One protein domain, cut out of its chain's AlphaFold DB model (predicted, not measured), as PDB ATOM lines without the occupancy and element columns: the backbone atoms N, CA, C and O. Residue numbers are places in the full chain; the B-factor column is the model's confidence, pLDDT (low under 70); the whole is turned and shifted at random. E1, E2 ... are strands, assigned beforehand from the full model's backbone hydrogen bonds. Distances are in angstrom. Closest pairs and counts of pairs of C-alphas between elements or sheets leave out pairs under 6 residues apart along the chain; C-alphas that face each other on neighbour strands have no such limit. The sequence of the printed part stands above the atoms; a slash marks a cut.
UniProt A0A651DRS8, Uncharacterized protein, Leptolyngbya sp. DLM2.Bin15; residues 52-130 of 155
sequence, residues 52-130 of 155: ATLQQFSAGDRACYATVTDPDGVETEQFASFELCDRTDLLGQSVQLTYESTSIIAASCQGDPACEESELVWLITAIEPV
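Overview. This is residues 52 to 130 of the 155 residues of an uncharacterized protein of Leptolyngbya sp. DLM2.Bin15 (UniProt A0A651DRS8). This is a small barrel of five strands, closed through short pairings of E3 with E5 and E4 with E1; the long hairpin of E4 and E5 makes its length. The printed part has 79 residues, no named helix and strands E1 to E5, all strand, mixed, ringed E1 E2 E3 E5 E4. It is compact, radius of gyration of the C-alphas 12.9 A, spanning 38 by 23 by 18 A.

Arrangement. E4, residues 94 to 105, and E5, residues 118 to 129, form an antiparallel hairpin, N 98 to O 126 2.9 A. E5 and E3, residues 75 to 80, are neighbours in the barrel, where C-alphas 80 and 124 face each other at 4.3 A and N 124 to O 79, 2.8 A, is within hydrogen-bond range. E2, residues 64 to 69, forms hairpins with E3, N 66 to O 78 2.9 A, and with E1, residues 52 to 59, N 58 to O 65 2.8 A. E1 and E4 are neighbours in the barrel, where C-alphas 53 and 94 face each other at 4.2 A and N 95 to O 52, 2.8 A, is within hydrogen-bond range. E1 E2 E3 are a meander, successive antiparallel neighbours; E4, also antiparallel to E1, completes a Greek key.

Along the chain. E1, 19.5 A, begins at C-alpha 52 (3.545, 5.700, -12.094). E2 measures 16.3 A, E3 15.3 A, E4 29.3 A. E5, 31.1 A, ends at C-alpha 129 (-1.077, 4.008, -3.562).

Size, cuts and confidence. The farthest C-alphas, Asp 72 and Ala 114, are 40.5 A apart. The printed part has no cut; links E3 to E4 and E4 to E5 are long. No printed residue is under 70 in pLDDT.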
ATOM      1  N   ALA A  52       3.940   4.598 -11.221       96.25
ATOM      2  CA  ALA A  52       3.545   5.700 -12.094       96.25
ATOM      3  C   ALA A  52       2.516   6.605 -11.403       96.25
ATOM      4  O   ALA A  52       1.987   6.263 -10.345       96.25
ATOM      5  N   THR A  53       2.234   7.769 -11.980       97.25
ATOM      6  CA  THR A  53       1.095   8.606 -11.587       97.25
ATOM      7  C   THR A  53      -0.105   8.222 -12.434       97.25
ATOM      8  O   THR A  53      -0.021   8.237 -13.660       97.25
ATOM      9  N   LEU A  54      -1.215   7.863 -11.794       97.50
ATOM     10  CA  LEU A  54      -2.433   7.500 -12.506       97.50
ATOM     11  C   LEU A  54      -3.186   8.760 -12.942       97.50
ATOM     12  O   LEU A  54      -3.624   9.540 -12.100       97.50
ATOM     13  N   GLN A  55      -3.385   8.937 -14.242       97.69
ATOM     14  CA  GLN A  55      -3.995  10.144 -14.804       97.69
ATOM     15  C   GLN A  55      -5.488   9.958 -15.057       97.69
ATOM     16  O   GLN A  55      -6.293  10.831 -14.728       97.69
ATOM     17  N   GLN A  56      -5.863   8.815 -15.633       97.38
ATOM     18  CA  GLN A  56      -7.224   8.567 -16.085       97.38
ATOM     19  C   GLN A  56      -7.536   7.069 -16.157       97.38
ATOM     20  O   GLN A  56      -6.655   6.257 -16.431       97.38
ATOM     21  N   PHE A  57      -8.818   6.737 -15.978       97.69
ATOM     22  CA  PHE A  57      -9.405   5.481 -16.440       97.69
ATOM     23  C   PHE A  57     -10.446   5.740 -17.526       97.69
ATOM     24  O   PHE A  57     -11.184   6.730 -17.474       97.69
ATOM     25  N   SER A  58     -10.529   4.821 -18.481       96.75
ATOM     26  CA  SER A  58     -11.573   4.773 -19.496       96.75
ATOM     27  C   SER A  58     -12.050   3.335 -19.671       96.75
ATOM     28  O   SER A  58     -11.257   2.436 -19.946       96.75
ATOM     29  N   ALA A  59     -13.351   3.106 -19.499       95.56
ATOM     30  CA  ALA A  59     -13.943   1.794 -19.724       95.56
ATOM     31  C   ALA A  59     -13.956   1.484 -21.224       95.56
ATOM     32  O   ALA A  59     -14.649   2.144 -21.999       95.56
ATOM     33  N   GLY A  60     -13.165   0.488 -21.609       92.38
ATOM     34  CA  GLY A  60     -13.063  -0.002 -22.970       92.38
ATOM     35  C   GLY A  60     -14.013  -1.142 -23.289       92.38
ATOM     36  O   GLY A  60     -14.715  -1.674 -22.435       92.38
ATOM     37  N   ASP A  61     -13.985  -1.555 -24.546       90.25
ATOM     38  CA  ASP A  61     -14.660  -2.739 -25.067       90.25
ATOM     39  C   ASP A  61     -13.924  -4.041 -24.708       90.25
ATOM     40  O   ASP A  61     -14.548  -5.091 -24.563       90.25
ATOM     41  N   ARG A  62     -12.600  -3.976 -24.523       91.56
ATOM     42  CA  ARG A  62     -11.739  -5.157 -24.312       91.56
ATOM     43  C   ARG A  62     -11.055  -5.200 -22.951       91.56
ATOM     44  O   ARG A  62     -10.721  -6.282 -22.474       91.56
ATOM     45  N   ALA A  63     -10.844  -4.040 -22.340       94.44
ATOM     46  CA  ALA A  63     -10.234  -3.881 -21.027       94.44
ATOM     47  C   ALA A  63     -10.611  -2.517 -20.435       94.44
ATOM     48  O   ALA A  63     -11.246  -1.687 -21.088       94.44
ATOM     49  N   CYS A  64     -10.173  -2.260 -19.209       96.69
ATOM     50  CA  CYS A  64     -10.057  -0.897 -18.725       96.69
ATOM     51  C   CYS A  64      -8.788  -0.263 -19.312       96.69
ATOM     52  O   CYS A  64      -7.719  -0.858 -19.223       96.69
ATOM     53  N   TYR A  65      -8.879   0.928 -19.889       96.12
ATOM     54  CA  TYR A  65      -7.710   1.688 -20.326       96.12
ATOM     55  C   TYR A  65      -7.267   2.617 -19.202       96.12
ATOM     56  O   TYR A  65      -8.063   3.415 -18.701       96.12
ATOM     57  N   ALA A  66      -6.010   2.500 -18.789       97.50
ATOM     58  CA  ALA A  66      -5.402   3.320 -17.754       97.50
ATOM     59  C   ALA A  66      -4.324   4.207 -18.374       97.50
ATOM     60  O   ALA A  66      -3.323   3.707 -18.880       97.50
ATOM     61  N   THR A  67      -4.508   5.522 -18.311       97.38
ATOM     62  CA  THR A  67      -3.459   6.473 -18.689       97.38
ATOM     63  C   THR A  67      -2.577   6.722 -17.475       97.38
ATOM     64  O   THR A  67      -3.069   7.136 -16.420       97.38
ATOM     65  N   VAL A  68      -1.279   6.474 -17.615       97.25
ATOM     66  CA  VAL A  68      -0.294   6.641 -16.545       97.25
ATOM     67  C   VAL A  68       0.873   7.495 -17.022       97.25
ATOM     68  O   VAL A  68       1.235   7.469 -18.193       97.25
ATOM     69  N   THR A  69       1.469   8.253 -16.108       96.62
ATOM     70  CA  THR A  69       2.712   8.992 -16.355       96.62
ATOM     71  C   THR A  69       3.822   8.397 -15.505       96.62
ATOM     72  O   THR A  69       3.707   8.352 -14.277       96.62
ATOM     73  N   ASP A  70       4.887   7.924 -16.139       93.56
ATOM     74  CA  ASP A  70       6.038   7.346 -15.449       93.56
ATOM     75  C   ASP A  70       6.898   8.418 -14.726       93.56
ATOM     76  O   ASP A  70       6.640   9.624 -14.845       93.56
ATOM     77  N   PRO A  71       7.917   8.022 -13.936       91.44
ATOM     78  CA  PRO A  71       8.799   8.967 -13.247       91.44
ATOM     79  C   PRO A  71       9.667   9.837 -14.171       91.44
ATOM     80  O   PRO A  71      10.135  10.890 -13.734       91.44
ATOM     81  N   ASP A  72       9.885   9.411 -15.415       91.31
ATOM     82  CA  ASP A  72      10.614  10.155 -16.446       91.31
ATOM     83  C   ASP A  72       9.703  11.167 -17.177       91.31
ATOM     84  O   ASP A  72      10.181  12.012 -17.940       91.31
ATOM     85  N   GLY A  73       8.398  11.144 -16.887       92.69
ATOM     86  CA  GLY A  73       7.389  12.043 -17.434       92.69
ATOM     87  C   GLY A  73       6.774  11.563 -18.748       92.69
ATOM     88  O   GLY A  73       6.115  12.361 -19.419       92.69
ATOM     89  N   VAL A  74       6.982  10.301 -19.136       93.94
ATOM     90  CA  VAL A  74       6.359   9.718 -20.330       93.94
ATOM     91  C   VAL A  74       4.955   9.245 -19.980       93.94
ATOM     92  O   VAL A  74       4.739   8.547 -18.990       93.94
ATOM     93  N   GLU A  75       3.985   9.655 -20.792       95.38
ATOM     94  CA  GLU A  75       2.596   9.223 -20.672       95.38
ATOM     95  C   GLU A  75       2.335   8.021 -21.583       95.38
ATOM     96  O   GLU A  75       2.650   8.061 -22.776       95.38
ATOM     97  N   THR A  76       1.749   6.964 -21.023       95.06
ATOM     98  CA  THR A  76       1.373   5.745 -21.744       95.06
ATOM     99  C   THR A  76      -0.047   5.313 -21.386       95.06
ATOM    100  O   THR A  76      -0.542   5.559 -20.282       95.06
ATOM    101  N   GLU A  77      -0.726   4.680 -22.342       95.06
ATOM    102  CA  GLU A  77      -2.016   4.024 -22.123       95.06
ATOM    103  C   GLU A  77      -1.786   2.519 -21.969       95.06
ATOM    104  O   GLU A  77      -1.155   1.893 -22.816       95.06
ATOM    105  N   GLN A  78      -2.294   1.956 -20.875       94.94
ATOM    106  CA  GLN A  78      -2.069   0.575 -20.466       94.94
ATOM    107  C   GLN A  78      -3.398  -0.163 -20.310       94.94
ATOM    108  O   GLN A  78      -4.409   0.426 -19.919       94.94
ATOM    109  N   PHE A  79      -3.389  -1.477 -20.535       96.06
ATOM    110  CA  PHE A  79      -4.541  -2.319 -20.234       96.06
ATOM    111  C   PHE A  79      -4.616  -2.616 -18.732       96.06
ATOM    112  O   PHE A  79      -3.637  -3.017 -18.107       96.06
ATOM    113  N   ALA A  80      -5.805  -2.492 -18.160       96.88
ATOM    114  CA  ALA A  80      -6.120  -2.785 -16.772       96.88
ATOM    115  C   ALA A  80      -7.378  -3.658 -16.666       96.88
ATOM    116  O   ALA A  80      -8.238  -3.669 -17.554       96.88
ATOM    117  N   SER A  81      -7.501  -4.393 -15.561       95.94
ATOM    118  CA  SER A  81      -8.721  -5.141 -15.252       95.94
ATOM    119  C   SER A  81      -9.933  -4.205 -15.210       95.94
ATOM    120  O   SER A  81      -9.858  -3.092 -14.687       95.94
ATOM    121  N   PHE A  82     -11.076  -4.678 -15.713       95.38
ATOM    122  CA  PHE A  82     -12.345  -3.949 -15.647       95.38
ATOM    123  C   PHE A  82     -12.733  -3.547 -14.217       95.38
ATOM    124  O   PHE A  82     -13.350  -2.505 -14.027       95.38
ATOM    125  N   GLU A  83     -12.319  -4.318 -13.207       94.44
ATOM    126  CA  GLU A  83     -12.577  -4.016 -11.790       94.44
ATOM    127  C   GLU A  83     -11.905  -2.718 -11.311       94.44
ATOM    128  O   GLU A  83     -12.315  -2.133 -10.309       94.44
ATOM    129  N   LEU A  84     -10.867  -2.255 -12.015       96.12
ATOM    130  CA  LEU A  84     -10.118  -1.050 -11.660       96.12
ATOM    131  C   LEU A  84     -10.726   0.226 -12.249       96.12
ATOM    132  O   LEU A  84     -10.445   1.308 -11.744       96.12
ATOM    133  N   CYS A  85     -11.584   0.122 -13.263       95.94
ATOM    134  CA  CYS A  85     -12.108   1.286 -13.982       95.94
ATOM    135  C   CYS A  85     -12.918   2.251 -13.106       95.94
ATOM    136  O   CYS A  85     -12.917   3.457 -13.350       95.94
ATOM    137  N   ASP A  86     -13.548   1.741 -12.047       94.69
ATOM    138  CA  ASP A  86     -14.318   2.548 -11.097       94.69
ATOM    139  C   ASP A  86     -13.467   3.108  -9.938       94.69
ATOM    140  O   ASP A  86     -13.982   3.819  -9.071       94.69
ATOM    141  N   ARG A  87     -12.153   2.834  -9.900       94.62
ATOM    142  CA  ARG A  87     -11.225   3.295  -8.846       94.62
ATOM    143  C   ARG A  87     -10.774   4.740  -9.050       94.62
ATOM    144  O   ARG A  87      -9.586   5.064  -9.043       94.62
ATOM    145  N   THR A  88     -11.736   5.647  -9.196       93.62
ATOM    146  CA  THR A  88     -11.470   7.084  -9.372       93.62
ATOM    147  C   THR A  88     -10.796   7.723  -8.157       93.62
ATOM    148  O   THR A  88     -10.257   8.822  -8.263       93.62
ATOM    149  N   ASP A  89     -10.816   7.051  -6.999       95.06
ATOM    150  CA  ASP A  89     -10.111   7.472  -5.786       95.06
ATOM    151  C   ASP A  89      -8.597   7.599  -5.993       95.06
ATOM    152  O   ASP A  89      -7.961   8.376  -5.289       95.06
ATOM    153  N   LEU A  90      -8.029   6.884  -6.967       94.88
ATOM    154  CA  LEU A  90      -6.589   6.806  -7.216       94.88
ATOM    155  C   LEU A  90      -6.067   7.849  -8.220       94.88
ATOM    156  O   LEU A  90      -4.855   7.968  -8.393       94.88
ATOM    157  N   LEU A  91      -6.946   8.607  -8.883       96.12
ATOM    158  CA  LEU A  91      -6.544   9.578  -9.906       96.12
ATOM    159  C   LEU A  91      -5.671  10.697  -9.314       96.12
ATOM    160  O   LEU A  91      -5.956  11.242  -8.247       96.12
ATOM    161  N   GLY A  92      -4.604  11.047 -10.029       95.62
ATOM    162  CA  GLY A  92      -3.588  12.019  -9.627       95.62
ATOM    163  C   GLY A  92      -2.632  11.527  -8.537       95.62
ATOM    164  O   GLY A  92      -1.788  12.300  -8.084       95.62
ATOM    165  N   GLN A  93      -2.752  10.273  -8.089       95.81
ATOM    166  CA  GLN A  93      -1.853   9.692  -7.098       95.81
ATOM    167  C   GLN A  93      -0.728   8.912  -7.767       95.81
ATOM    168  O   GLN A  93      -0.902   8.301  -8.824       95.81
ATOM    169  N   SER A  94       0.426   8.894  -7.104       96.31
ATOM    170  CA  SER A  94       1.471   7.936  -7.435       96.31
ATOM    171  C   SER A  94       1.075   6.566  -6.888       96.31
ATOM    172  O   SER A  94       0.662   6.429  -5.732       96.31
ATOM    173  N   VAL A  95       1.162   5.552  -7.739       96.88
ATOM    174  CA  VAL A  95       0.680   4.202  -7.474       96.88
ATOM    175  C   VAL A  95       1.706   3.165  -7.916       96.88
ATOM    176  O   VAL A  95       2.447   3.370  -8.875       96.88
ATOM    177  N   GLN A  96       1.745   2.050  -7.199       96.56
ATOM    178  CA  GLN A  96       2.445   0.837  -7.579       96.56
ATOM    179  C   GLN A  96       1.506  -0.017  -8.428       96.56
ATOM    180  O   GLN A  96       0.363  -0.270  -8.040       96.56
ATOM    181  N   LEU A  97       2.000  -0.439  -9.590       96.25
ATOM    182  CA  LEU A  97       1.255  -1.204 -10.583       96.25
ATOM    183  C   LEU A  97       1.720  -2.660 -10.556       96.25
ATOM    184  O   LEU A  97       2.918  -2.941 -10.608       96.25
ATOM    185  N   THR A  98       0.767  -3.585 -10.475       95.81
ATOM    186  CA  THR A  98       1.022  -5.025 -10.610       95.81
ATOM    187  C   THR A  98       0.472  -5.505 -11.940       95.81
ATOM    188  O   THR A  98      -0.700  -5.274 -12.237       95.81
ATOM    189  N   TYR A  99       1.314  -6.191 -12.709       95.38
ATOM    190  CA  TYR A  99       0.988  -6.689 -14.040       95.38
ATOM    191  C   TYR A  99       0.904  -8.212 -14.052       95.38
ATOM    192  O   TYR A  99       1.686  -8.895 -13.390       95.38
ATOM    193  N   GLU A 100       0.002  -8.737 -14.870       93.94
ATOM    194  CA  GLU A 100      -0.093 -10.154 -15.195       93.94
ATOM    195  C   GLU A 100      -0.205 -10.328 -16.710       93.94
ATOM    196  O   GLU A 100      -0.883  -9.555 -17.387       93.94
ATOM    197  N   SER A 101       0.464 -11.342 -17.254       92.81
ATOM    198  CA  SER A 101       0.310 -11.714 -18.657       92.81
ATOM    199  C   SER A 101      -0.982 -12.510 -18.819       92.81
ATOM    200  O   SER A 101      -1.089 -13.616 -18.283       92.81
ATOM    201  N   THR A 102      -1.946 -11.991 -19.567       91.44
ATOM    202  CA  THR A 102      -3.234 -12.661 -19.774       91.44
ATOM    203  C   THR A 102      -3.709 -12.518 -21.208       91.44
ATOM    204  O   THR A 102      -3.247 -11.644 -21.941       91.44
ATOM    205  N   SER A 103      -4.616 -13.400 -21.626       91.44
ATOM    206  CA  SER A 103      -5.208 -13.324 -22.954       91.44
ATOM    207  C   SER A 103      -6.531 -12.566 -22.901       91.44
ATOM    208  O   SER A 103      -7.432 -12.941 -22.153       91.44
ATOM    209  N   ILE A 104      -6.639 -11.510 -23.702       90.75
ATOM    210  CA  ILE A 104      -7.866 -10.732 -23.888       90.75
ATOM    211  C   ILE A 104      -8.386 -10.917 -25.314       90.75
ATOM    212  O   ILE A 104      -7.639 -11.330 -26.199       90.75
ATOM    213  N   ILE A 105      -9.659 -10.592 -25.549       91.19
ATOM    214  CA  ILE A 105     -10.262 -10.587 -26.894       91.19
ATOM    215  C   ILE A 105      -9.379  -9.749 -27.825       91.19
ATOM    216  O   ILE A 105      -8.967  -8.661 -27.427       91.19
ATOM    217  N   ALA A 106      -9.073 -10.229 -29.031       91.25
ATOM    218  CA  ALA A 106      -8.166  -9.549 -29.957       91.25
ATOM    219  C   ALA A 106      -8.723  -8.204 -30.460       91.25
ATOM    220  O   ALA A 106      -9.935  -8.008 -30.559       91.25
ATOM    221  N   ALA A 107      -7.843  -7.270 -30.833       89.19
ATOM    222  CA  ALA A 107      -8.239  -5.965 -31.372       89.19
ATOM    223  C   ALA A 107      -9.108  -6.087 -32.633       89.19
ATOM    224  O   ALA A 107     -10.042  -5.309 -32.832       89.19
ATOM    225  N   SER A 108      -8.836  -7.100 -33.460       90.44
ATOM    226  CA  SER A 108      -9.603  -7.421 -34.668       90.44
ATOM    227  C   SER A 108     -11.075  -7.736 -34.385       90.44
ATOM    228  O   SER A 108     -11.920  -7.505 -35.251       90.44
ATOM    229  N   CYS A 109     -11.397  -8.209 -33.178       90.69
ATOM    230  CA  CYS A 109     -12.759  -8.539 -32.770       90.69
ATOM    231  C   CYS A 109     -13.601  -7.316 -32.390       90.69
ATOM    232  O   CYS A 109     -14.815  -7.453 -32.281       90.69
ATOM    233  N   GLN A 110     -12.994  -6.141 -32.156       87.62
ATOM    234  CA  GLN A 110     -13.710  -4.902 -31.801       87.62
ATOM    235  C   GLN A 110     -14.730  -5.085 -30.651       87.62
ATOM    236  O   GLN A 110     -15.842  -4.560 -30.703       87.62
ATOM    237  N   GLY A 111     -14.376  -5.900 -29.648       84.06
ATOM    238  CA  GLY A 111     -15.217  -6.163 -28.476       84.06
ATOM    239  C   GLY A 111     -16.368  -7.156 -28.676       84.06
ATOM    240  O   GLY A 111     -17.213  -7.269 -27.788       84.06
ATOM    241  N   ASP A 112     -16.441  -7.877 -29.801       89.62
ATOM    242  CA  ASP A 112     -17.467  -8.906 -30.015       89.62
ATOM    243  C   ASP A 112     -17.226 -10.136 -29.108       89.62
ATOM    244  O   ASP A 112     -16.230 -10.841 -29.292       89.62
ATOM    245  N   PRO A 113     -18.130 -10.451 -28.157       85.50
ATOM    246  CA  PRO A 113     -17.971 -11.593 -27.257       85.50
ATOM    247  C   PRO A 113     -18.129 -12.955 -27.949       85.50
ATOM    248  O   PRO A 113     -17.820 -13.976 -27.340       85.50
ATOM    249  N   ALA A 114     -18.649 -13.000 -29.182       92.25
ATOM    250  CA  ALA A 114     -18.716 -14.223 -29.979       92.25
ATOM    251  C   ALA A 114     -17.419 -14.495 -30.764       92.25
ATOM    252  O   ALA A 114     -17.289 -15.558 -31.369       92.25
ATOM    253  N   CYS A 115     -16.477 -13.547 -30.772       92.94
ATOM    254  CA  CYS A 115     -15.187 -13.704 -31.424       92.94
ATOM    255  C   CYS A 115     -14.269 -14.607 -30.590       92.94
ATOM    256  O   CYS A 115     -14.057 -14.366 -29.404       92.94
ATOM    257  N   GLU A 116     -13.706 -15.636 -31.219       91.56
ATOM    258  CA  GLU A 116     -12.826 -16.610 -30.555       91.56
ATOM    259  C   GLU A 116     -11.341 -16.207 -30.603       91.56
ATOM    260  O   GLU A 116     -10.502 -16.872 -29.998       91.56
ATOM    261  N   GLU A 117     -11.006 -15.118 -31.303       92.62
ATOM    262  CA  GLU A 117      -9.631 -14.633 -31.414       92.62
ATOM    263  C   GLU A 117      -9.224 -13.883 -30.144       92.62
ATOM    264  O   GLU A 117      -9.923 -12.986 -29.656       92.62
ATOM    265  N   SER A 118      -8.044 -14.209 -29.631       91.25
ATOM    266  CA  SER A 118      -7.475 -13.571 -28.455       91.25
ATOM    267  C   SER A 118      -6.020 -13.187 -28.690       91.25
ATOM    268  O   SER A 118      -5.321 -13.766 -29.519       91.25
ATOM    269  N   GLU A 119      -5.557 -12.187 -27.954       89.88
ATOM    270  CA  GLU A 119      -4.157 -11.774 -27.935       89.88
ATOM    271  C   GLU A 119      -3.653 -11.735 -26.498       89.88
ATOM    272  O   GLU A 119      -4.440 -11.608 -25.558       89.88
ATOM    273  N   LEU A 120      -2.349 -11.923 -26.315       90.88
ATOM    274  CA  LEU A 120      -1.734 -11.999 -24.998       90.88
ATOM    275  C   LEU A 120      -1.099 -10.646 -24.673       90.88
ATOM    276  O   LEU A 120      -0.283 -10.143 -25.438       90.88
ATOM    277  N   VAL A 121      -1.507 -10.051 -23.555       91.50
ATOM    278  CA  VAL A 121      -1.136  -8.691 -23.148       91.50
ATOM    279  C   VAL A 121      -0.681  -8.667 -21.696       91.50
ATOM    280  O   VAL A 121      -1.002  -9.564 -20.912       91.50
ATOM    281  N   TRP A 122       0.027  -7.607 -21.321       94.38
ATOM    282  CA  TRP A 122       0.278  -7.275 -19.925       94.38
ATOM    283  C   TRP A 122      -0.888  -6.451 -19.381       94.38
ATOM    284  O   TRP A 122      -1.128  -5.328 -19.821       94.38
ATOM    285  N   LEU A 123      -1.624  -7.027 -18.435       95.50
ATOM    286  CA  LEU A 123      -2.796  -6.422 -17.819       95.50
ATOM    287  C   LEU A 123      -2.468  -5.982 -16.394       95.50
ATOM    288  O   LEU A 123      -1.963  -6.774 -15.599       95.50
ATOM    289  N   ILE A 124      -2.806  -4.745 -16.040       97.12
ATOM    290  CA  ILE A 124      -2.743  -4.273 -14.658       97.12
ATOM    291  C   ILE A 124      -3.857  -4.957 -13.863       97.12
ATOM    292  O   ILE A 124      -5.046  -4.723 -14.103       97.12
ATOM    293  N   THR A 125      -3.481  -5.798 -12.907       96.44
ATOM    294  CA  THR A 125      -4.414  -6.557 -12.059       96.44
ATOM    295  C   THR A 125      -4.592  -5.934 -10.681       96.44
ATOM    296  O   THR A 125      -5.638  -6.117 -10.061       96.44
ATOM    297  N   ALA A 126      -3.616  -5.154 -10.209       96.38
ATOM    298  CA  ALA A 126      -3.712  -4.436  -8.945       96.38
ATOM    299  C   ALA A 126      -3.002  -3.080  -8.997       96.38
ATOM    300  O   ALA A 126      -1.984  -2.911  -9.672       96.38
ATOM    301  N   ILE A 127      -3.558  -2.129  -8.246       96.75
ATOM    302  CA  ILE A 127      -3.036  -0.774  -8.091       96.75
ATOM    303  C   ILE A 127      -3.086  -0.415  -6.611       96.75
ATOM    304  O   ILE A 127      -4.149  -0.463  -5.986       96.75
ATOM    305  N   GLU A 128      -1.942  -0.022  -6.064       95.38
ATOM    306  CA  GLU A 128      -1.814   0.392  -4.669       95.38
ATOM    307  C   GLU A 128      -1.200   1.793  -4.594       95.38
ATOM    308  O   GLU A 128      -0.205   2.047  -5.266       95.38
ATOM    309  N   PRO A 129      -1.734   2.726  -3.785       94.75
ATOM    310  CA  PRO A 129      -1.077   4.008  -3.562       94.75
ATOM    311  C   PRO A 129       0.338   3.792  -3.032       94.75
ATOM    312  O   PRO A 129       0.524   3.100  -2.022       94.75
ATOM    313  N   VAL A 130       1.339   4.428  -3.649       91.69
ATOM    314  CA  VAL A 130       2.648   4.514  -3.000       91.69
ATOM    315  C   VAL A 130       2.484   5.513  -1.872       91.69
ATOM    316  O   VAL A 130       2.476   6.730  -2.056       91.69
TER     317      VAL A 130